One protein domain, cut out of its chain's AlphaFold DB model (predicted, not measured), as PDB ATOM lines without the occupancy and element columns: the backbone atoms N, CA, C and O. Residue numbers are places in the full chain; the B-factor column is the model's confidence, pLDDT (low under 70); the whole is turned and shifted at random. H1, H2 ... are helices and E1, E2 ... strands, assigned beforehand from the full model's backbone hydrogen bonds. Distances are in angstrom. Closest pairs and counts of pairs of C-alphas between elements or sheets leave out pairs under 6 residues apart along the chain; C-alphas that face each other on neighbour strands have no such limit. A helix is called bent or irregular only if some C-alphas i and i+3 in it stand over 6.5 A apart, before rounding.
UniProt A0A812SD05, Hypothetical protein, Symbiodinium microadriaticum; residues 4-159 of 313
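This is residues 4 to 159 of the 313 residues of the protein "Hypothetical protein" of Symbiodinium microadriaticum (UniProt A0A812SD05). A twisted sheet of eight strands runs through the domain as the middle of three layers, with H1 and H2 packed over one face and H3, H4 and H5 over the other. The sheet curls round H1, H2 and H4 run along its strands, H3 stands up from it, and the short H5 covers E1 near one edge. The printed part has 156 residues with five named helices and eight named strands, in the order E1 H1 E2 H2 E3 E4 E5 H3 E6 H4 E7 H5 E8. The sheet's order is E4 E3 E5 E2 E6 E7 E1 E8; it is mixed, with E4 antiparallel to E3 and the other neighbours parallel. The class is mixed, helices and strands, and the whole is compact and rounded, with a radius of gyration of the C-alphas of 14.5 A and spans of 40 by 34 by 33 A.

At one edge of the sheet, E4, residues 71 to 73, forms a hairpin with E3, residues 64 to 68; N 68 and O 71 are 2.8 A apart. E3 is parallel to E5, residues 80 to 84, with N 65 and O 80 at 2.9 A. E5 is parallel to E2, residues 35 to 39, with N 39 and O 83 at 2.8 A. E2 is parallel to E6, residues 103 to 106, with N 105 and O 36 at 2.8 A. E6 is parallel to E7, residues 134 to 139, with N 106 and O 136 at 2.8 A. E7 is parallel to E1, residues 4 to 7, with N 6 and O 137 at 2.8 A. E1 is parallel to the other edge strand, E8, residues 155 to 158, with N 5 and O 155 at 2.8 A. H2, residues 42 to 55, lies over E3 and E5 at a height over the sheet of 8.1 A; its closest C-alphas to E5 are those of Ala 45 and Tyr 82, 5.2 A. On the same face is H1, residues 14 to 28, whose C-alpha of Pro 19 is 7.1 A from that of Ile 35 in E2. H1 touches H2 with residues 15 to 16 alone, closest at the C-alphas of Thr 16 and Val 52, 6.1 A, at a steep tilt of 46 degrees, the same way. On the opposite face, H4, residues 114 to 129, lies over E6 and E7 at a height of 9.8 A; it stands at 27 degrees to E6 on the local plane, only just along the strands. H3, residues 85 to 94, touches H4, closest at the C-alphas of Gln 85 and Glu 115, 6.3 A. H5, residues 144 to 150, lies over E1 at a height of 9.3 A and touches no helix. E6, H4 and E7 make a strand-helix-strand unit, two parallel neighbour strands with a helix between them in the chain, with a right-handed crossover. Four split units, with other strands between their two in the sheet, also cross right-handed: E1, H1, E2; E2, H2, E3; E5, H3, E6; and E7, H5, E8. Every O i to N i+4 pair is within hydrogen-bond range in H2, H3, H4 and H5, and 9 of 11 in H1.

E1 begins at C-alpha 4 (64.149, -34.726, 98.014), and E8 ends at C-alpha 158 (53.879, -33.962, 95.089). From first to last C-alpha H4 measures 23.2 A, H1 21.0 A, H2 20.1 A and E7 16.5 A. H4 begins at C-alpha 114 (73.990, -30.679, 79.482). H1 is irregular, but only just: C-alphas 16 and 19 are 6.7 A apart.

The two C-alphas farthest apart are those of Lys 59 and Arg 149, 40.5 A. The printed part runs from 4 to 159 with no cut, and no link is long. The mean pLDDT of the printed part is 93.5; residues 141 to 142, in the tight link from E7 to H5, are under 70.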
ATOM      1  N   VAL A   4      65.607 -34.830  98.149       94.81
ATOM      2  CA  VAL A   4      64.149 -34.726  98.014       94.81
ATOM      3  C   VAL A   4      63.812 -34.321  96.585       94.81
ATOM      4  O   VAL A   4      64.387 -33.378  96.052       94.81
ATOM      5  N   ILE A   5      62.864 -35.023  95.975       93.94
ATOM      6  CA  ILE A   5      62.326 -34.701  94.658       93.94
ATOM      7  C   ILE A   5      60.978 -34.025  94.861       93.94
ATOM      8  O   ILE A   5      60.100 -34.576  95.519       93.94
ATOM      9  N   VAL A   6      60.807 -32.841  94.293       93.31
ATOM     10  CA  VAL A   6      59.560 -32.086  94.321       93.31
ATOM     11  C   VAL A   6      58.954 -32.084  92.927       93.31
ATOM     12  O   VAL A   6      59.516 -31.536  91.978       93.31
ATOM     13  N   GLU A   7      57.786 -32.697  92.823       90.38
ATOM     14  CA  GLU A   7      56.961 -32.729  91.624       90.38
ATOM     15  C   GLU A   7      55.822 -31.726  91.787       90.38
ATOM     16  O   GLU A   7      55.114 -31.725  92.793       90.38
ATOM     17  N   GLY A   8      55.627 -30.862  90.800       87.19
ATOM     18  CA  GLY A   8      54.473 -29.974  90.773       87.19
ATOM     19  C   GLY A   8      54.443 -29.180  89.485       87.19
ATOM     20  O   GLY A   8      55.492 -28.838  88.953       87.19
ATOM     21  N   GLU A   9      53.264 -28.856  88.983       82.81
ATOM     22  CA  GLU A   9      53.101 -28.206  87.679       82.81
ATOM     23  C   GLU A   9      53.744 -26.807  87.614       82.81
ATOM     24  O   GLU A   9      54.065 -26.169  88.627       82.81
ATOM     25  N   THR A  10      53.959 -26.293  86.401       82.94
ATOM     26  CA  THR A  10      54.370 -24.895  86.212       82.94
ATOM     27  C   THR A  10      53.341 -23.959  86.844       82.94
ATOM     28  O   THR A  10      52.141 -24.122  86.646       82.94
ATOM     29  N   GLY A  11      53.804 -22.964  87.602       79.75
ATOM     30  CA  GLY A  11      52.921 -22.002  88.269       79.75
ATOM     31  C   GLY A  11      52.441 -22.400  89.669       79.75
ATOM     32  O   GLY A  11      51.820 -21.576  90.330       79.75
ATOM     33  N   CYS A  12      52.784 -23.586  90.191       84.12
ATOM     34  CA  CYS A  12      52.439 -23.965  91.573       84.12
ATOM     35  C   CYS A  12      53.353 -23.338  92.654       84.12
ATOM     36  O   CYS A  12      53.240 -23.669  93.829       84.12
ATOM     37  N   GLY A  13      54.289 -22.459  92.267       89.00
ATOM     38  CA  GLY A  13      55.118 -21.685  93.200       89.00
ATOM     39  C   GLY A  13      56.384 -22.374  93.727       89.00
ATOM     40  O   GLY A  13      56.998 -21.839  94.643       89.00
ATOM     41  N   LYS A  14      56.815 -23.515  93.160       91.81
ATOM     42  CA  LYS A  14      58.028 -24.257  93.593       91.81
ATOM     43  C   LYS A  14      59.241 -23.348  93.787       91.81
ATOM     44  O   LYS A  14      59.784 -23.259  94.884       91.81
ATOM     45  N   THR A  15      59.612 -22.650  92.720       94.62
ATOM     46  CA  THR A  15      60.839 -21.863  92.646       94.62
ATOM     47  C   THR A  15      60.840 -20.678  93.604       94.62
ATOM     48  O   THR A  15      61.879 -20.360  94.167       94.62
ATOM     49  N   THR A  16      59.690 -20.026  93.806       95.50
ATOM     50  CA  THR A  16      59.601 -18.828  94.650       95.50
ATOM     51  C   THR A  16      59.352 -19.168  96.115       95.50
ATOM     52  O   THR A  16      59.938 -18.528  96.979       95.50
ATOM     53  N   GLN A  17      58.504 -20.153  96.423       96.06
ATOM     54  CA  GLN A  17      57.998 -20.364  97.786       96.06
ATOM     55  C   GLN A  17      58.816 -21.378  98.596       96.06
ATOM     56  O   GLN A  17      59.087 -21.143  99.769       96.06
ATOM     57  N   LEU A  18      59.261 -22.491  97.998       96.25
ATOM     58  CA  LEU A  18      59.941 -23.552  98.760       96.25
ATOM     59  C   LEU A  18      61.240 -23.086  99.437       96.25
ATOM     60  O   LEU A  18      61.436 -23.417 100.610       96.25
ATOM     61  N   PRO A  19      62.112 -22.294  98.779       97.88
ATOM     62  CA  PRO A  19      63.292 -21.751  99.443       97.88
ATOM     63  C   PRO A  19      62.934 -20.786 100.582       97.88
ATOM     64  O   PRO A  19      63.626 -20.761 101.598       97.88
ATOM     65  N   GLN A  20      61.843 -20.021 100.443       97.62
ATOM     66  CA  GLN A  20      61.376 -19.096 101.481       97.62
ATOM     67  C   GLN A  20      60.879 -19.836 102.722       97.62
ATOM     68  O   GLN A  20      61.243 -19.446 103.827       97.62
ATOM     69  N   PHE A  21      60.150 -20.943 102.560       96.81
ATOM     70  CA  PHE A  21      59.707 -21.753 103.699       96.81
ATOM     71  C   PHE A  21      60.882 -22.279 104.528       96.81
ATOM     72  O   PHE A  21      60.830 -22.239 105.755       96.81
ATOM     73  N   LEU A  22      61.967 -22.721 103.881       96.62
ATOM     74  CA  LEU A  22      63.183 -23.130 104.597       96.62
ATOM     75  C   LEU A  22      63.860 -21.955 105.307       96.62
ATOM     76  O   LEU A  22      64.389 -22.119 106.404       96.62
ATOM     77  N   LEU A  23      63.853 -20.778 104.686       95.88
ATOM     78  CA  LEU A  23      64.431 -19.576 105.271       95.88
ATOM     79  C   LEU A  23      63.665 -19.125 106.524       95.88
ATOM     80  O   LEU A  23      64.274 -18.809 107.545       95.88
ATOM     81  N   GLU A  24      62.337 -19.116 106.453       96.12
ATOM     82  CA  GLU A  24      61.445 -18.748 107.556       96.12
ATOM     83  C   GLU A  24      61.546 -19.727 108.721       96.12
ATOM     84  O   GLU A  24      61.669 -19.319 109.875       96.12
ATOM     85  N   ASP A  25      61.565 -21.019 108.417       96.94
ATOM     86  CA  ASP A  25      61.751 -22.073 109.402       96.94
ATOM     87  C   ASP A  25      63.125 -21.978 110.091       96.94
ATOM     88  O   ASP A  25      63.214 -22.033 111.321       96.94
ATOM     89  N   ALA A  26      64.196 -21.738 109.331       95.69
ATOM     90  CA  ALA A  26      65.525 -21.520 109.897       95.69
ATOM     91  C   ALA A  26      65.578 -20.272 110.793       95.69
ATOM     92  O   ALA A  26      66.185 -20.311 111.866       95.69
ATOM     93  N   ALA A  27      64.905 -19.188 110.398       94.31
ATOM     94  CA  ALA A  27      64.789 -17.981 111.208       94.31
ATOM     95  C   ALA A  27      64.018 -18.244 112.514       94.31
ATOM     96  O   ALA A  27      64.480 -17.850 113.588       94.31
ATOM     97  N   ALA A  28      62.897 -18.970 112.449       96.88
ATOM     98  CA  ALA A  28      62.102 -19.347 113.617       96.88
ATOM     99  C   ALA A  28      62.901 -20.211 114.605       96.88
ATOM    100  O   ALA A  28      62.816 -20.019 115.821       96.88
ATOM    101  N   ARG A  29      63.734 -21.124 114.092       96.50
ATOM    102  CA  ARG A  29      64.618 -21.979 114.900       96.50
ATOM    103  C   ARG A  29      65.947 -21.325 115.282       96.50
ATOM    104  O   ARG A  29      66.719 -21.934 116.019       96.50
ATOM    105  N   LYS A  30      66.230 -20.114 114.791       95.19
ATOM    106  CA  LYS A  30      67.521 -19.418 114.948       95.19
ATOM    107  C   LYS A  30      68.717 -20.266 114.498       95.19
ATOM    108  O   LYS A  30      69.776 -20.245 115.122       95.19
ATOM    109  N   SER A  31      68.547 -21.024 113.419       94.62
ATOM    110  CA  SER A  31      69.599 -21.846 112.822       94.62
ATOM    111  C   SER A  31      70.192 -21.169 111.590       94.62
ATOM    112  O   SER A  31      69.464 -20.578 110.794       94.62
ATOM    113  N   ALA A  32      71.504 -21.301 111.399       93.25
ATOM    114  CA  ALA A  32      72.156 -20.833 110.182       93.25
ATOM    115  C   ALA A  32      71.662 -21.628 108.961       93.25
ATOM    116  O   ALA A  32      71.567 -22.855 109.005       93.25
ATOM    117  N   VAL A  33      71.381 -20.924 107.864       96.56
ATOM    118  CA  VAL A  33      70.983 -21.528 106.593       96.56
ATOM    119  C   VAL A  33      71.597 -20.749 105.436       96.56
ATOM    120  O   VAL A  33      71.681 -19.522 105.462       96.56
ATOM    121  N   ARG A  34      72.026 -21.479 104.411       97.75
ATOM    122  CA  ARG A  34      72.473 -20.924 103.133       97.75
ATOM    123  C   ARG A  34      71.944 -21.784 101.998       97.75
ATOM    124  O   ARG A  34      72.233 -22.987 101.951       97.75
ATOM    125  N   ILE A  35      71.155 -21.163 101.134       98.62
ATOM    126  CA  ILE A  35      70.346 -21.797 100.100       98.62
ATOM    127  C   ILE A  35      70.784 -21.272  98.738       98.62
ATOM    128  O   ILE A  35      70.810 -20.062  98.510       98.62
ATOM    129  N   LEU A  36      71.086 -22.191  97.825       98.62
ATOM    130  CA  LEU A  36      71.308 -21.881  96.417       98.62
ATOM    131  C   LEU A  36      70.169 -22.465  95.587       98.62
ATOM    132  O   LEU A  36      69.794 -23.616  95.790       98.62
ATOM    133  N   VAL A  37      69.641 -21.699  94.640       98.56
ATOM    134  CA  VAL A  37      68.619 -22.166  93.699       98.56
ATOM    135  C   VAL A  37      69.140 -21.965  92.290       98.56
ATOM    136  O   VAL A  37      69.382 -20.832  91.872       98.56
ATOM    137  N   THR A  38      69.339 -23.051  91.549       97.62
ATOM    138  CA  THR A  38      69.796 -22.940  90.166       97.62
ATOM    139  C   THR A  38      68.642 -22.679  89.217       97.62
ATOM    140  O   THR A  38      67.503 -23.055  89.469       97.62
ATOM    141  N   GLN A  39      68.946 -21.987  88.127       96.56
ATOM    142  CA  GLN A  39      68.033 -21.692  87.032       96.56
ATOM    143  C   GLN A  39      68.748 -21.950  85.701       96.56
ATOM    144  O   GLN A  39      69.933 -21.613  85.568       96.56
ATOM    145  N   PRO A  40      68.057 -22.491  84.683       92.19
ATOM    146  CA  PRO A  40      68.664 -22.751  83.377       92.19
ATOM    147  C   PRO A  40      68.969 -21.455  82.614       92.19
ATOM    148  O   PRO A  40      69.846 -21.410  81.753       92.19
ATOM    149  N   ARG A  41      68.263 -20.359  82.928       93.62
ATOM    150  CA  ARG A  41      68.332 -19.097  82.180       93.62
ATOM    151  C   ARG A  41      68.689 -17.932  83.093       93.62
ATOM    152  O   ARG A  41      68.155 -17.787  84.189       93.62
ATOM    153  N   ARG A  42      69.534 -17.027  82.583       95.69
ATOM    154  CA  ARG A  42      69.946 -15.792  83.282       95.69
ATOM    155  C   ARG A  42      68.754 -14.928  83.694       95.69
ATOM    156  O   ARG A  42      68.703 -14.456  84.823       95.69
ATOM    157  N   VAL A  43      67.800 -14.743  82.778       94.75
ATOM    158  CA  VAL A  43      66.598 -13.932  83.027       94.75
ATOM    159  C   VAL A  43      65.737 -14.556  84.127       94.75
ATOM    160  O   VAL A  43      65.200 -13.818  84.949       94.75
ATOM    161  N   SER A  44      65.658 -15.887  84.208       94.25
ATOM    162  CA  SER A  44      64.936 -16.576  85.283       94.25
ATOM    163  C   SER A  44      65.605 -16.351  86.640       94.25
ATOM    164  O   SER A  44      64.935 -15.905  87.563       94.25
ATOM    165  N   ALA A  45      66.929 -16.531  86.752       97.25
ATOM    166  CA  ALA A  45      67.657 -16.274  88.003       97.25
ATOM    167  C   ALA A  45      67.432 -14.847  88.534       97.25
ATOM    168  O   ALA A  45      67.107 -14.664  89.705       97.25
ATOM    169  N   LEU A  46      67.555 -13.844  87.660       97.38
ATOM    170  CA  LEU A  46      67.367 -12.441  88.031       97.38
ATOM    171  C   LEU A  46      65.908 -12.137  88.395       97.38
ATOM    172  O   LEU A  46      65.645 -11.558  89.447       97.38
ATOM    173  N   SER A  47      64.957 -12.514  87.535       97.25
ATOM    174  CA  SER A  47      63.540 -12.176  87.732       97.25
ATOM    175  C   SER A  47      62.937 -12.857  88.956       97.25
ATOM    176  O   SER A  47      62.185 -12.217  89.687       97.25
ATOM    177  N   VAL A  48      63.304 -14.112  89.227       97.81
ATOM    178  CA  VAL A  48      62.845 -14.834  90.416       97.81
ATOM    179  C   VAL A  48      63.448 -14.231  91.683       97.81
ATOM    180  O   VAL A  48      62.705 -13.980  92.626       97.81
ATOM    181  N   ALA A  49      64.751 -13.928  91.708       98.44
ATOM    182  CA  ALA A  49      65.364 -13.282  92.870       98.44
ATOM    183  C   ALA A  49      64.714 -11.929  93.178       98.44
ATOM    184  O   ALA A  49      64.366 -11.656  94.325       98.44
ATOM    185  N   ALA A  50      64.502 -11.104  92.147       98.12
ATOM    186  CA  ALA A  50      63.825  -9.819  92.282       98.12
ATOM    187  C   ALA A  50      62.390  -9.983  92.801       98.12
ATOM    188  O   ALA A  50      61.977  -9.259  93.703       98.12
ATOM    189  N   ARG A  51      61.652 -10.965  92.269       98.00
ATOM    190  CA  ARG A  51      60.287 -11.267  92.704       98.00
ATOM    191  C   ARG A  51      60.231 -11.712  94.164       98.00
ATOM    192  O   ARG A  51      59.367 -11.261  94.903       98.00
ATOM    193  N   VAL A  52      61.144 -12.582  94.584       98.44
ATOM    194  CA  VAL A  52      61.183 -13.093  95.959       98.44
ATOM    195  C   VAL A  52      61.616 -12.001  96.939       98.44
ATOM    196  O   VAL A  52      61.032 -11.888  98.009       98.44
ATOM    197  N   ALA A  53      62.566 -11.136  96.572       98.25
ATOM    198  CA  ALA A  53      62.900  -9.959  97.376       98.25
ATOM    199  C   ALA A  53      61.693  -9.009  97.540       98.25
ATOM    200  O   ALA A  53      61.419  -8.544  98.645       98.25
ATOM    201  N   GLU A  54      60.932  -8.774  96.462       98.06
ATOM    202  CA  GLU A  54      59.693  -7.983  96.491       98.06
ATOM    203  C   GLU A  54      58.637  -8.602  97.419       98.06
ATOM    204  O   GLU A  54      58.074  -7.897  98.255       98.06
ATOM    205  N   GLU A  55      58.390  -9.914  97.319       97.62
ATOM    206  CA  GLU A  55      57.437 -10.634  98.184       97.62
ATOM    207  C   GLU A  55      57.800 -10.530  99.670       97.62
ATOM    208  O   GLU A  55      56.916 -10.463 100.522       97.62
ATOM    209  N   ARG A  56      59.098 -10.450  99.978       96.25
ATOM    210  CA  ARG A  56      59.622 -10.280 101.340       96.25
ATOM    211  C   ARG A  56      59.683  -8.824 101.803       96.25
ATOM    212  O   ARG A  56      60.062  -8.572 102.944       96.25
ATOM    213  N   GLY A  57      59.327  -7.867 100.945       97.19
ATOM    214  CA  GLY A  57      59.391  -6.441 101.259       97.19
ATOM    215  C   GLY A  57      60.817  -5.925 101.478       97.19
ATOM    216  O   GLY A  57      61.009  -4.968 102.226       97.19
ATOM    217  N   GLU A  58      61.820  -6.547 100.852       97.12
ATOM    218  CA  GLU A  58      63.227  -6.174 101.001       97.12
ATOM    219  C   GLU A  58      63.872  -5.735  99.682       97.12
ATOM    220  O   GLU A  58      63.357  -5.934  98.581       97.12
ATOM    221  N   LYS A  59      65.050  -5.117  99.794       97.50
ATOM    222  CA  LYS A  59      65.860  -4.767  98.630       97.50
ATOM    223  C   LYS A  59      66.594  -6.009  98.123       97.50
ATOM    224  O   LYS A  59      67.258  -6.690  98.899       97.50
ATOM    225  N   LEU A  60      66.560  -6.235  96.810       98.12
ATOM    226  CA  LEU A  60      67.388  -7.253  96.161       98.12
ATOM    227  C   LEU A  60      68.873  -7.074  96.527       98.12
ATOM    228  O   LEU A  60      69.402  -5.960  96.482       98.12
ATOM    229  N   GLY A  61      69.525  -8.176  96.891       96.94
ATOM    230  CA  GLY A  61      70.894  -8.217  97.403       96.94
ATOM    231  C   GLY A  61      70.998  -8.134  98.931       96.94
ATOM    232  O   GLY A  61      72.112  -8.205  99.445       96.94
ATOM    233  N   ALA A  62      69.881  -7.994  99.657       97.12
ATOM    234  CA  ALA A  62      69.832  -8.148 101.112       97.12
ATOM    235  C   ALA A  62      69.871  -9.639 101.492       97.12
ATOM    236  O   ALA A  62      70.908 -10.275 101.310       97.12
ATOM    237  N   THR A  63      68.771 -10.227 101.976       97.44
ATOM    238  CA  THR A  63      68.746 -11.661 102.320       97.44
ATOM    239  C   THR A  63      68.579 -12.547 101.086       97.44
ATOM    240  O   THR A  63      69.082 -13.674 101.056       97.44
ATOM    241  N   VAL A  64      67.962 -12.001 100.034       98.56
ATOM    242  CA  VAL A  64      67.760 -12.628  98.728       98.56
ATOM    243  C   VAL A  64      68.608 -11.940  97.667       98.56
ATOM    244  O   VAL A  64      68.570 -10.718  97.521       98.56
ATOM    245  N   GLY A  65      69.341 -12.719  96.876       98.50
ATOM    246  CA  GLY A  65      70.213 -12.204  95.824       98.50
ATOM    247  C   GLY A  65      70.287 -13.103  94.597       98.50
ATOM    248  O   GLY A  65      69.640 -14.152  94.523       98.50
ATOM    249  N   PHE A  66      71.103 -12.696  93.625       98.75
ATOM    250  CA  PHE A  66      71.394 -13.522  92.458       98.75
ATOM    251  C   PHE A  66      72.860 -13.478  92.032       98.75
ATOM    252  O   PHE A  66      73.569 -12.504  92.285       98.75
ATOM    253  N   ALA A  67      73.289 -14.520  91.320       98.25
ATOM    254  CA  ALA A  67      74.586 -14.578  90.657       98.25
ATOM    255  C   ALA A  67      74.461 -15.189  89.258       98.25
ATOM    256  O   ALA A  67      74.079 -16.349  89.080       98.25
ATOM    257  N   ILE A  68      74.819 -14.412  88.243       97.81
ATOM    258  CA  ILE A  68      74.897 -14.845  86.849       97.81
ATOM    259  C   ILE A  68      76.273 -14.487  86.284       97.81
ATOM    260  O   ILE A  68      77.078 -13.787  86.895       97.81
ATOM    261  N   ARG A  69      76.586 -14.980  85.085       94.88
ATOM    262  CA  ARG A  69      77.866 -14.661  84.445       94.88
ATOM    263  C   ARG A  69      78.031 -13.136  84.296       94.88
ATOM    264  O   ARG A  69      77.230 -12.514  83.603       94.88
ATOM    265  N   LEU A  70      79.117 -12.605  84.873       94.25
ATOM    266  CA  LEU A  70      79.525 -11.185  84.897       94.25
ATOM    267  C   LEU A  70      78.659 -10.247  85.754       94.25
ATOM    268  O   LEU A  70      78.921  -9.049  85.758       94.25
ATOM    269  N   GLU A  71      77.659 -10.751  86.474       97.19
ATOM    270  CA  GLU A  71      76.758  -9.897  87.249       97.19
ATOM    271  C   GLU A  71      76.276 -10.622  88.504       97.19
ATOM    272  O   GLU A  71      75.730 -11.723  88.434       97.19
ATOM    273  N   THR A  72      76.456  -9.978  89.652       97.56
ATOM    274  CA  THR A  72      76.083 -10.522  90.957       97.56
ATOM    275  C   THR A  72      75.454  -9.416  91.792       97.56
ATOM    276  O   THR A  72      75.961  -8.296  91.823       97.56
ATOM    277  N   CYS A  73      74.374  -9.738  92.496       97.62
ATOM    278  CA  CYS A  73      73.732  -8.861  93.466       97.62
ATOM    279  C   CYS A  73      73.511  -9.646  94.762       97.62
ATOM    280  O   CYS A  73      72.499 -10.329  94.917       97.62
ATOM    281  N   VAL A  74      74.503  -9.597  95.652       97.19
ATOM    282  CA  VAL A  74      74.523 -10.267  96.961       97.19
ATOM    283  C   VAL A  74      75.240  -9.380  97.982       97.19
ATOM    284  O   VAL A  74      75.975  -8.466  97.605       97.19
ATOM    285  N   SER A  75      75.056  -9.674  99.263       96.25
ATOM    286  CA  SER A  75      75.779  -9.087 100.392       96.25
ATOM    287  C   SER A  75      76.120 -10.167 101.423       96.25
ATOM    288  O   SER A  75      75.735 -11.328 101.268       96.25
ATOM    289  N   ASP A  76      76.811  -9.794 102.498       94.44
ATOM    290  CA  ASP A  76      77.160 -10.721 103.586       94.44
ATOM    291  C   ASP A  76      75.929 -11.290 104.309       94.44
ATOM    292  O   ASP A  76      76.011 -12.343 104.940       94.44
ATOM    293  N   SER A  77      74.772 -10.623 104.206       94.62
ATOM    294  CA  SER A  77      73.504 -11.113 104.753       94.62
ATOM    295  C   SER A  77      72.718 -11.998 103.782       94.62
ATOM    296  O   SER A  77      71.693 -12.557 104.176       94.62
ATOM    297  N   THR A  78      73.178 -12.164 102.534       97.31
ATOM    298  CA  THR A  78      72.486 -12.988 101.539       97.31
ATOM    299  C   THR A  78      72.589 -14.466 101.892       97.31
ATOM    300  O   THR A  78      73.644 -15.095 101.789       97.31
ATOM    301  N   CYS A  79      71.449 -15.044 102.249       97.38
ATOM    302  CA  CYS A  79      71.299 -16.447 102.617       97.38
ATOM    303  C   CYS A  79      70.488 -17.247 101.589       97.38
ATOM    304  O   CYS A  79      70.599 -18.472 101.574       97.38
ATOM    305  N   LEU A  80      69.740 -16.587 100.697       98.56
ATOM    306  CA  LEU A  80      69.068 -17.196  99.548       98.56
ATOM    307  C   LEU A  80      69.598 -16.586  98.246       98.56
ATOM    308  O   LEU A  80      69.367 -15.414  97.961       98.56
ATOM    309  N   MET A  81      70.292 -17.381  97.432       98.56
ATOM    310  CA  MET A  81      70.842 -16.924  96.155       98.56
ATOM    311  C   MET A  81      70.287 -17.732  94.984       98.56
ATOM    312  O   MET A  81      70.434 -18.951  94.939       98.56
ATOM    313  N   TYR A  82      69.725 -17.037  93.995       98.75
ATOM    314  CA  TYR A  82      69.370 -17.628  92.706       98.75
ATOM    315  C   TYR A  82      70.536 -17.491  91.728       98.75
ATOM    316  O   TYR A  82      71.090 -16.408  91.551       98.75
ATOM    317  N   CYS A  83      70.934 -18.563  91.057       98.38
ATOM    318  CA  CYS A  83      72.064 -18.507  90.136       98.38
ATOM    319  C   CYS A  83      71.846 -19.346  88.884       98.38
ATOM    320  O   CYS A  83      70.985 -20.217  88.831       98.38
ATOM    321  N   THR A  84      72.619 -19.080  87.834       97.56
ATOM    322  CA  THR A  84      72.636 -19.983  86.674       97.56
ATOM    323  C   THR A  84      73.390 -21.271  86.988       97.56
ATOM    324  O   THR A  84      74.369 -21.229  87.733       97.56
ATOM    325  N   GLN A  85      73.011 -22.377  86.343       96.50
ATOM    326  CA  GLN A  85      73.710 -23.670  86.444       96.50
ATOM    327  C   GLN A  85      75.233 -23.522  86.266       96.50
ATOM    328  O   GLN A  85      75.992 -23.891  87.161       96.50
ATOM    329  N   GLY A  86      75.685 -22.849  85.201       96.00
ATOM    330  CA  GLY A  86      77.108 -22.571  84.973       96.00
ATOM    331  C   GLY A  86      77.831 -21.746  86.055       96.00
ATOM    332  O   GLY A  86      79.052 -21.832  86.160       96.00
ATOM    333  N   VAL A  87      77.129 -20.957  86.881       97.06
ATOM    334  CA  VAL A  87      77.755 -20.269  88.033       97.06
ATOM    335  C   VAL A  87      78.014 -21.261  89.161       97.06
ATOM    336  O   VAL A  87      79.116 -21.272  89.705       97.06
ATOM    337  N   LEU A  88      77.042 -22.124  89.472       97.75
ATOM    338  CA  LEU A  88      77.218 -23.142  90.508       97.75
ATOM    339  C   LEU A  88      78.252 -24.201  90.102       97.75
ATOM    340  O   LEU A  88      79.046 -24.616  90.938       97.75
ATOM    341  N   LEU A  89      78.302 -24.583  88.822       97.44
ATOM    342  CA  LEU A  89      79.333 -25.491  88.305       97.44
ATOM    343  C   LEU A  89      80.751 -24.942  88.526       97.44
ATOM    344  O   LEU A  89      81.613 -25.667  89.011       97.44
ATOM    345  N   ARG A  90      80.988 -23.652  88.253       96.50
ATOM    346  CA  ARG A  90      82.288 -23.018  88.543       96.50
ATOM    347  C   ARG A  90      82.587 -22.943  90.034       96.50
ATOM    348  O   ARG A  90      83.738 -23.069  90.432       96.50
ATOM    349  N   GLN A  91      81.569 -22.730  90.863       96.44
ATOM    350  CA  GLN A  91      81.762 -22.736  92.309       96.44
ATOM    351  C   GLN A  91      82.179 -24.128  92.804       96.44
ATOM    352  O   GLN A  91      83.109 -24.216  93.598       96.44
ATOM    353  N   LEU A  92      81.561 -25.196  92.287       97.25
ATOM    354  CA  LEU A  92      81.928 -26.588  92.573       97.25
ATOM    355  C   LEU A  92      83.345 -26.950  92.103       97.25
ATOM    356  O   LEU A  92      83.978 -27.811  92.702       97.25
ATOM    357  N   GLU A  93      83.853 -26.303  91.054       95.62
ATOM    358  CA  GLU A  93      85.242 -26.473  90.609       95.62
ATOM    359  C   GLU A  93      86.237 -25.943  91.656       95.62
ATOM    360  O   GLU A  93      87.243 -26.588  91.940       95.62
ATOM    361  N   SER A  94      85.938 -24.788  92.261       96.00
ATOM    362  CA  SER A  94      86.779 -24.178  93.301       96.00
ATOM    363  C   SER A  94      86.553 -24.742  94.709       96.00
ATOM    364  O   SER A  94      87.484 -24.794  95.508       96.00
ATOM    365  N   ASP A  95      85.321 -25.141  95.016       96.94
ATOM    366  CA  ASP A  95      84.877 -25.667  96.308       96.94
ATOM    367  C   ASP A  95      83.986 -26.905  96.075       96.94
ATOM    368  O   ASP A  95      82.753 -26.799  96.047       96.94
ATOM    369  N   PRO A  96      84.600 -28.092  95.895       96.38
ATOM    370  CA  PRO A  96      83.883 -29.336  95.592       96.38
ATOM    371  C   PRO A  96      82.941 -29.829  96.695       96.38
ATOM    372  O   PRO A  96      82.144 -30.743  96.453       96.38
ATOM    373  N   ASP A  97      83.043 -29.262  97.900       95.81
ATOM    374  CA  ASP A  97      82.237 -29.635  99.063       95.81
ATOM    375  C   ASP A  97      81.174 -28.582  99.421       95.81
ATOM    376  O   ASP A  97      80.384 -28.799 100.350       95.81
ATOM    377  N   LEU A  98      81.125 -27.467  98.672       96.94
ATOM    378  CA  LEU A  98      80.242 -26.318  98.894       96.94
ATOM    379  C   LEU A  98      80.143 -25.961 100.383       96.94
ATOM    380  O   LEU A  98      79.055 -25.954 100.980       96.94
ATOM    381  N   LEU A  99      81.292 -25.733 101.017       94.81
ATOM    382  CA  LEU A  99      81.364 -25.491 102.451       94.81
ATOM    383  C   LEU A  99      80.521 -24.266 102.834       94.81
ATOM    384  O   LEU A  99      80.508 -23.228 102.172       94.81
ATOM    385  N   GLY A 100      79.746 -24.407 103.909       93.25
ATOM    386  CA  GLY A 100      78.801 -23.382 104.358       93.25
ATOM    387  C   GLY A 100      77.492 -23.306 103.562       93.25
ATOM    388  O   GLY A 100      76.561 -22.652 104.025       93.25
ATOM    389  N   VAL A 101      77.359 -23.988 102.417       97.62
ATOM    390  CA  VAL A 101      76.058 -24.200 101.763       97.62
ATOM    391  C   VAL A 101      75.341 -25.361 102.448       97.62
ATOM    392  O   VAL A 101      75.912 -26.429 102.676       97.62
ATOM    393  N   THR A 102      74.071 -25.136 102.784       97.50
ATOM    394  CA  THR A 102      73.228 -26.115 103.491       97.50
ATOM    395  C   THR A 102      72.240 -26.802 102.554       97.50
ATOM    396  O   THR A 102      72.020 -28.006 102.667       97.50
ATOM    397  N   HIS A 103      71.673 -26.049 101.607       98.31
ATOM    398  CA  HIS A 103      70.639 -26.520 100.695       98.31
ATOM    399  C   HIS A 103      70.945 -26.061  99.271       98.31
ATOM    400  O   HIS A 103      71.287 -24.896  99.050       98.31
ATOM    401  N   VAL A 104      70.766 -26.957  98.304       98.44
ATOM    402  CA  VAL A 104      70.747 -26.609  96.880       98.44
ATOM    403  C   VAL A 104      69.445 -27.094  96.270       98.44
ATOM    404  O   VAL A 104      69.078 -28.258  96.414       98.44
ATOM    405  N   PHE A 105      68.777 -26.198  95.555       98.00
ATOM    406  CA  PHE A 105      67.640 -26.497  94.708       98.00
ATOM    407  C   PHE A 105      68.106 -26.564  93.254       98.00
ATOM    408  O   PHE A 105      68.528 -25.555  92.689       98.00
ATOM    409  N   ALA A 106      68.027 -27.748  92.653       95.56
ATOM    410  CA  ALA A 106      68.177 -27.947  91.219       95.56
ATOM    411  C   ALA A 106      66.801 -27.782  90.559       95.56
ATOM    412  O   ALA A 106      65.996 -28.718  90.568       95.56
ATOM    413  N   ASP A 107      66.518 -26.578  90.062       92.56
ATOM    414  CA  ASP A 107      65.240 -26.256  89.421       92.56
ATOM    415  C   ASP A 107      65.247 -26.537  87.919       92.56
ATOM    416  O   ASP A 107      66.305 -26.576  87.284       92.56
ATOM    417  N   GLU A 108      64.052 -26.714  87.358       86.25
ATOM    418  CA  GLU A 108      63.815 -26.943  85.930       86.25
ATOM    419  C   GLU A 108      64.661 -28.076  85.332       86.25
ATOM    420  O   GLU A 108      65.013 -28.072  84.154       86.25
ATOM    421  N   ILE A 109      64.953 -29.111  86.127       82.81
ATOM    422  CA  ILE A 109      65.735 -30.277  85.672       82.81
ATOM    423  C   ILE A 109      65.057 -31.045  84.528       82.81
ATOM    424  O   ILE A 109      65.685 -31.847  83.841       82.81
ATOM    425  N   HIS A 110      63.773 -30.776  84.298       82.69
ATOM    426  CA  HIS A 110      63.017 -31.311  83.180       82.69
ATOM    427  C   HIS A 110      63.437 -30.727  81.816       82.69
ATOM    428  O   HIS A 110      63.131 -31.337  80.797       82.69
ATOM    429  N   GLU A 111      64.158 -29.594  81.774       81.56
ATOM    430  CA  GLU A 111      64.715 -29.040  80.527       81.56
ATOM    431  C   GLU A 111      65.890 -29.880  79.975       81.56
ATOM    432  O   GLU A 111      66.289 -29.660  78.834       81.56
ATOM    433  N   ARG A 112      66.427 -30.848  80.747       82.88
ATOM    434  CA  ARG A 112      67.475 -31.808  80.324       82.88
ATOM    435  C   ARG A 112      68.666 -31.147  79.605       82.88
ATOM    436  O   ARG A 112      69.116 -31.605  78.556       82.88
ATOM    437  N   SER A 113      69.166 -30.038  80.153       87.06
ATOM    438  CA  SER A 113      70.369 -29.374  79.641       87.06
ATOM    439  C   SER A 113      71.636 -30.146  80.023       87.06
ATOM    440  O   SER A 113      71.710 -30.725  81.105       87.06
ATOM    441  N   GLU A 114      72.676 -30.079  79.184       90.06
ATOM    442  CA  GLU A 114      73.990 -30.679  79.482       90.06
ATOM    443  C   GLU A 114      74.566 -30.164  80.815       90.06
ATOM    444  O   GLU A 114      75.011 -30.945  81.655       90.06
ATOM    445  N   GLU A 115      74.506 -28.843  81.039       89.38
ATOM    446  CA  GLU A 115      74.931 -28.222  82.302       89.38
ATOM    447  C   GLU A 115      74.084 -28.702  83.491       89.38
ATOM    448  O   GLU A 115      74.614 -28.903  84.584       89.38
ATOM    449  N   GLY A 116      72.778 -28.892  83.290       91.19
ATOM    450  CA  GLY A 116      71.848 -29.340  84.321       91.19
ATOM    451  C   GLY A 116      72.100 -30.784  84.736       91.19
ATOM    452  O   GLY A 116      72.172 -31.064  85.932       91.19
ATOM    453  N   ASP A 117      72.301 -31.679  83.769       92.00
ATOM    454  CA  ASP A 117      72.598 -33.089  84.026       92.00
ATOM    455  C   ASP A 117      73.968 -33.259  84.705       92.00
ATOM    456  O   ASP A 117      74.081 -33.995  85.691       92.00
ATOM    457  N   LEU A 118      74.999 -32.527  84.255       94.56
ATOM    458  CA  LEU A 118      76.311 -32.522  84.915       94.56
ATOM    459  C   LEU A 118      76.213 -31.998  86.352       94.56
ATOM    460  O   LEU A 118      76.779 -32.587  87.275       94.56
ATOM    461  N   LEU A 119      75.484 -30.901  86.560       95.00
ATOM    462  CA  LEU A 119      75.279 -30.343  87.891       95.00
ATOM    463  C   LEU A 119      74.556 -31.342  88.804       95.00
ATOM    464  O   LEU A 119      74.956 -31.524  89.952       95.00
ATOM    465  N   LEU A 120      73.518 -32.007  88.297       94.31
ATOM    466  CA  LEU A 120      72.746 -32.992  89.049       94.31
ATOM    467  C   LEU A 120      73.614 -34.180  89.486       94.31
ATOM    468  O   LEU A 120      73.501 -34.628  90.628       94.31
ATOM    469  N   LEU A 121      74.516 -34.635  88.610       94.69
ATOM    470  CA  LEU A 121      75.502 -35.668  88.920       94.69
ATOM    471  C   LEU A 121      76.427 -35.243  90.068       94.69
ATOM    472  O   LEU A 121      76.547 -35.960  91.063       94.69
ATOM    473  N   LEU A 122      77.046 -34.065  89.960       96.44
ATOM    474  CA  LEU A 122      77.988 -33.561  90.966       96.44
ATOM    475  C   LEU A 122      77.314 -33.334  92.325       96.44
ATOM    476  O   LEU A 122      77.850 -33.731  93.361       96.44
ATOM    477  N   LEU A 123      76.117 -32.743  92.333       96.38
ATOM    478  CA  LEU A 123      75.338 -32.531  93.554       96.38
ATOM    479  C   LEU A 123      74.848 -33.853  94.161       96.38
ATOM    480  O   LEU A 123      74.784 -33.982  95.385       96.38
ATOM    481  N   GLY A 124      74.529 -34.843  93.324       94.88
ATOM    482  CA  GLY A 124      74.194 -36.194  93.762       94.88
ATOM    483  C   GLY A 124      75.343 -36.849  94.521       94.88
ATOM    484  O   GLY A 124      75.138 -37.340  95.632       94.88
ATOM    485  N   GLU A 125      76.561 -36.786  93.985       94.62
ATOM    486  CA  GLU A 125      77.758 -37.283  94.674       94.62
ATOM    487  C   GLU A 125      78.084 -36.479  95.938       94.62
ATOM    488  O   GLU A 125      78.407 -37.058  96.979       94.62
ATOM    489  N   LEU A 126      77.928 -35.152  95.903       96.00
ATOM    490  CA  LEU A 126      78.079 -34.313  97.093       96.00
ATOM    491  C   LEU A 126      77.102 -34.721  98.203       96.00
ATOM    492  O   LEU A 126      77.507 -34.850  99.354       96.00
ATOM    493  N   SER A 127      75.840 -35.007  97.870       94.81
ATOM    494  CA  SER A 127      74.817 -35.397  98.850       94.81
ATOM    495  C   SER A 127      75.111 -36.714  99.577       94.81
ATOM    496  O   SER A 127      74.626 -36.917 100.692       94.81
ATOM    497  N   LYS A 128      75.916 -37.599  98.967       93.06
ATOM    498  CA  LYS A 128      76.398 -38.843  99.585       93.06
ATOM    499  C   LYS A 128      77.569 -38.581 100.533       93.06
ATOM    500  O   LYS A 128      77.657 -39.224 101.575       93.06
ATOM    501  N   ARG A 129      78.457 -37.646 100.173       93.69
ATOM    502  CA  ARG A 129      79.659 -37.291 100.950       93.69
ATOM    503  C   ARG A 129      79.352 -36.355 102.121       93.69
ATOM    504  O   ARG A 129      80.001 -36.461 103.157       93.69
ATOM    505  N   ARG A 130      78.351 -35.479 101.982       95.12
ATOM    506  CA  ARG A 130      77.920 -34.535 103.021       95.12
ATOM    507  C   ARG A 130      76.535 -34.873 103.587       95.12
ATOM    508  O   ARG A 130      75.522 -34.477 103.009       95.12
ATOM    509  N   PRO A 131      76.458 -35.562 104.743       92.00
ATOM    510  CA  PRO A 131      75.183 -35.928 105.365       92.00
ATOM    511  C   PRO A 131      74.421 -34.728 105.944       92.00
ATOM    512  O   PRO A 131      73.234 -34.844 106.248       92.00
ATOM    513  N   ASP A 132      75.074 -33.579 106.105       93.81
ATOM    514  CA  ASP A 132      74.496 -32.306 106.541       93.81
ATOM    515  C   ASP A 132      73.956 -31.459 105.372       93.81
ATOM    516  O   ASP A 132      73.133 -30.571 105.584       93.81
ATOM    517  N   PHE A 133      74.348 -31.774 104.136       96.44
ATOM    518  CA  PHE A 133      73.858 -31.131 102.920       96.44
ATOM    519  C   PHE A 133      72.488 -31.680 102.498       96.44
ATOM    520  O   PHE A 133      72.156 -32.852 102.720       96.44
ATOM    521  N   ARG A 134      71.666 -30.830 101.879       96.69
ATOM    522  CA  ARG A 134      70.350 -31.194 101.342       96.69
ATOM    523  C   ARG A 134      70.247 -30.802  99.873       96.69
ATOM    524  O   ARG A 134      70.414 -29.636  99.522       96.69
ATOM    525  N   LEU A 135      69.923 -31.779  99.029       97.06
ATOM    526  CA  LEU A 135      69.625 -31.564  97.617       97.06
ATOM    527  C   LEU A 135      68.115 -31.646  97.399       97.06
ATOM    528  O   LEU A 135      67.490 -32.651  97.732       97.06
ATOM    529  N   ILE A 136      67.544 -30.605  96.810       96.75
ATOM    530  CA  ILE A 136      66.150 -30.574  96.396       96.75
ATOM    531  C   ILE A 136      66.124 -30.496  94.877       96.75
ATOM    532  O   ILE A 136      66.700 -29.585  94.293       96.75
ATOM    533  N   THR A 137      65.465 -31.439  94.222       94.38
ATOM    534  CA  THR A 137      65.272 -31.404  92.771       94.38
ATOM    535  C   THR A 137      63.834 -31.013  92.473       94.38
ATOM    536  O   THR A 137      62.915 -31.535  93.099       94.38
ATOM    537  N   MET A 138      63.615 -30.065  91.565       91.62
ATOM    538  CA  MET A 138      62.278 -29.559  91.249       91.62
ATOM    539  C   MET A 138      61.959 -29.819  89.778       91.62
ATOM    540  O   MET A 138      62.665 -29.353  88.887       91.62
ATOM    541  N   SER A 139      60.890 -30.577  89.524       83.56
ATOM    542  CA  SER A 139      60.433 -30.921  88.174       83.56
ATOM    543  C   SER A 139      58.984 -30.499  87.965       83.56
ATOM    544  O   SER A 139      58.140 -30.673  88.850       83.56
ATOM    545  N   ALA A 140      58.699 -29.967  86.774       76.69
ATOM    546  CA  ALA A 140      57.342 -29.684  86.327       76.69
ATOM    547  C   ALA A 140      56.658 -30.884  85.656       76.69
ATOM    548  O   ALA A 140      55.440 -30.874  85.502       76.69
ATOM    549  N   THR A 141      57.422 -31.903  85.247       67.75
ATOM    550  CA  THR A 141      56.933 -33.007  84.410       67.75
ATOM    551  C   THR A 141      57.171 -34.384  85.041       67.75
ATOM    552  O   THR A 141      57.993 -34.545  85.947       67.75
ATOM    553  N   LEU A 142      56.430 -35.371  84.514       55.47
ATOM    554  CA  LEU A 142      56.236 -36.751  84.993       55.47
ATOM    555  C   LEU A 142      57.493 -37.632  85.124       55.47
ATOM    556  O   LEU A 142      57.378 -38.758  85.605       55.47
ATOM    557  N   ASP A 143      58.693 -37.172  84.754       73.88
ATOM    558  CA  ASP A 143      59.913 -38.000  84.826       73.88
ATOM    559  C   ASP A 143      60.508 -38.123  86.250       73.88
ATOM    560  O   ASP A 143      61.706 -38.313  86.479       73.88
ATOM    561  N   THR A 144      59.639 -38.020  87.253       80.81
ATOM    562  CA  THR A 144      59.938 -38.190  88.675       80.81
ATOM    563  C   THR A 144      60.409 -39.609  88.988       80.81
ATOM    564  O   THR A 144      61.256 -39.798  89.859       80.81
ATOM    565  N   GLU A 145      59.919 -40.617  88.260       83.81
ATOM    566  CA  GLU A 145      60.306 -42.016  88.473       83.81
ATOM    567  C   GLU A 145      61.777 -42.276  88.112       83.81
ATOM    568  O   GLU A 145      62.476 -43.007  88.824       83.81
ATOM    569  N   SER A 146      62.285 -41.665  87.040       86.25
ATOM    570  CA  SER A 146      63.695 -41.806  86.666       86.25
ATOM    571  C   SER A 146      64.612 -41.158  87.697       86.25
ATOM    572  O   SER A 146      65.602 -41.768  88.091       86.25
ATOM    573  N   LEU A 147      64.247 -39.983  88.217       87.00
ATOM    574  CA  LEU A 147      64.985 -39.320  89.299       87.00
ATOM    575  C   LEU A 147      64.928 -40.118  90.602       87.00
ATOM    576  O   LEU A 147      65.939 -40.273  91.285       87.00
ATOM    577  N   HIS A 148      63.758 -40.664  90.932       87.50
ATOM    578  CA  HIS A 148      63.567 -41.510  92.103       87.50
ATOM    579  C   HIS A 148      64.488 -42.734  92.056       87.50
ATOM    580  O   HIS A 148      65.131 -43.061  93.055       87.50
ATOM    581  N   ARG A 149      64.604 -43.387  90.891       88.25
ATOM    582  CA  ARG A 149      65.544 -44.500  90.681       88.25
ATOM    583  C   ARG A 149      66.999 -44.038  90.721       88.25
ATOM    584  O   ARG A 149      67.798 -44.667  91.410       88.25
ATOM    585  N   TYR A 150      67.321 -42.939  90.045       88.88
ATOM    586  CA  TYR A 150      68.671 -42.378  89.977       88.88
ATOM    587  C   TYR A 150      69.248 -42.070  91.367       88.88
ATOM    588  O   TYR A 150      70.371 -42.461  91.674       88.88
ATOM    589  N   PHE A 151      68.452 -41.462  92.250       89.62
ATOM    590  CA  PHE A 151      68.861 -41.136  93.620       89.62
ATOM    591  C   PHE A 151      68.617 -42.259  94.641       89.62
ATOM    592  O   PHE A 151      68.626 -42.009  95.846       89.62
ATOM    593  N   GLY A 152      68.392 -43.499  94.194       86.50
ATOM    594  CA  GLY A 152      68.285 -44.651  95.091       86.50
ATOM    595  C   GLY A 152      67.060 -44.615  96.011       86.50
ATOM    596  O   GLY A 152      67.183 -44.881  97.203       86.50
ATOM    597  N   ARG A 153      65.878 -44.318  95.454       81.38
ATOM    598  CA  ARG A 153      64.584 -44.173  96.156       81.38
ATOM    599  C   ARG A 153      64.510 -42.939  97.065       81.38
ATOM    600  O   ARG A 153      64.158 -43.027  98.242       81.38
ATOM    601  N   ALA A 154      64.873 -41.780  96.516       87.62
ATOM    602  CA  ALA A 154      64.719 -40.489  97.190       87.62
ATOM    603  C   ALA A 154      63.248 -40.173  97.509       87.62
ATOM    604  O   ALA A 154      62.338 -40.666  96.851       87.62
ATOM    605  N   HIS A 155      62.998 -39.338  98.516       90.50
ATOM    606  CA  HIS A 155      61.627 -38.981  98.876       90.50
ATOM    607  C   HIS A 155      60.997 -38.098  97.791       90.50
ATOM    608  O   HIS A 155      61.639 -37.153  97.335       90.50
ATOM    609  N   VAL A 156      59.754 -38.390  97.403       91.56
ATOM    610  CA  VAL A 156      59.004 -37.620  96.401       91.56
ATOM    611  C   VAL A 156      57.881 -36.855  97.089       91.56
ATOM    612  O   VAL A 156      56.984 -37.458  97.674       91.56
ATOM    613  N   LEU A 157      57.915 -35.531  96.973       91.44
ATOM    614  CA  LEU A 157      56.864 -34.626  97.408       91.44
ATOM    615  C   LEU A 157      56.077 -34.145  96.188       91.44
ATOM    616  O   LEU A 157      56.638 -33.487  95.313       91.44
ATOM    617  N   LYS A 158      54.776 -34.438  96.147       90.38
ATOM    618  CA  LYS A 158      53.879 -33.962  95.089       90.38
ATOM    619  C   LYS A 158      53.103 -32.745  95.568       90.38
ATOM    620  O   LYS A 158      52.382 -32.823  96.562       90.38
ATOM    621  N   LEU A 159      53.240 -31.633  94.860       87.38
ATOM    622  CA  LEU A 159      52.499 -30.409  95.119       87.38
ATOM    623  C   LEU A 159      51.258 -30.357  94.219       87.38
ATOM    624  O   LEU A 159      51.390 -30.510  93.003       87.38
TER     625      LEU A 159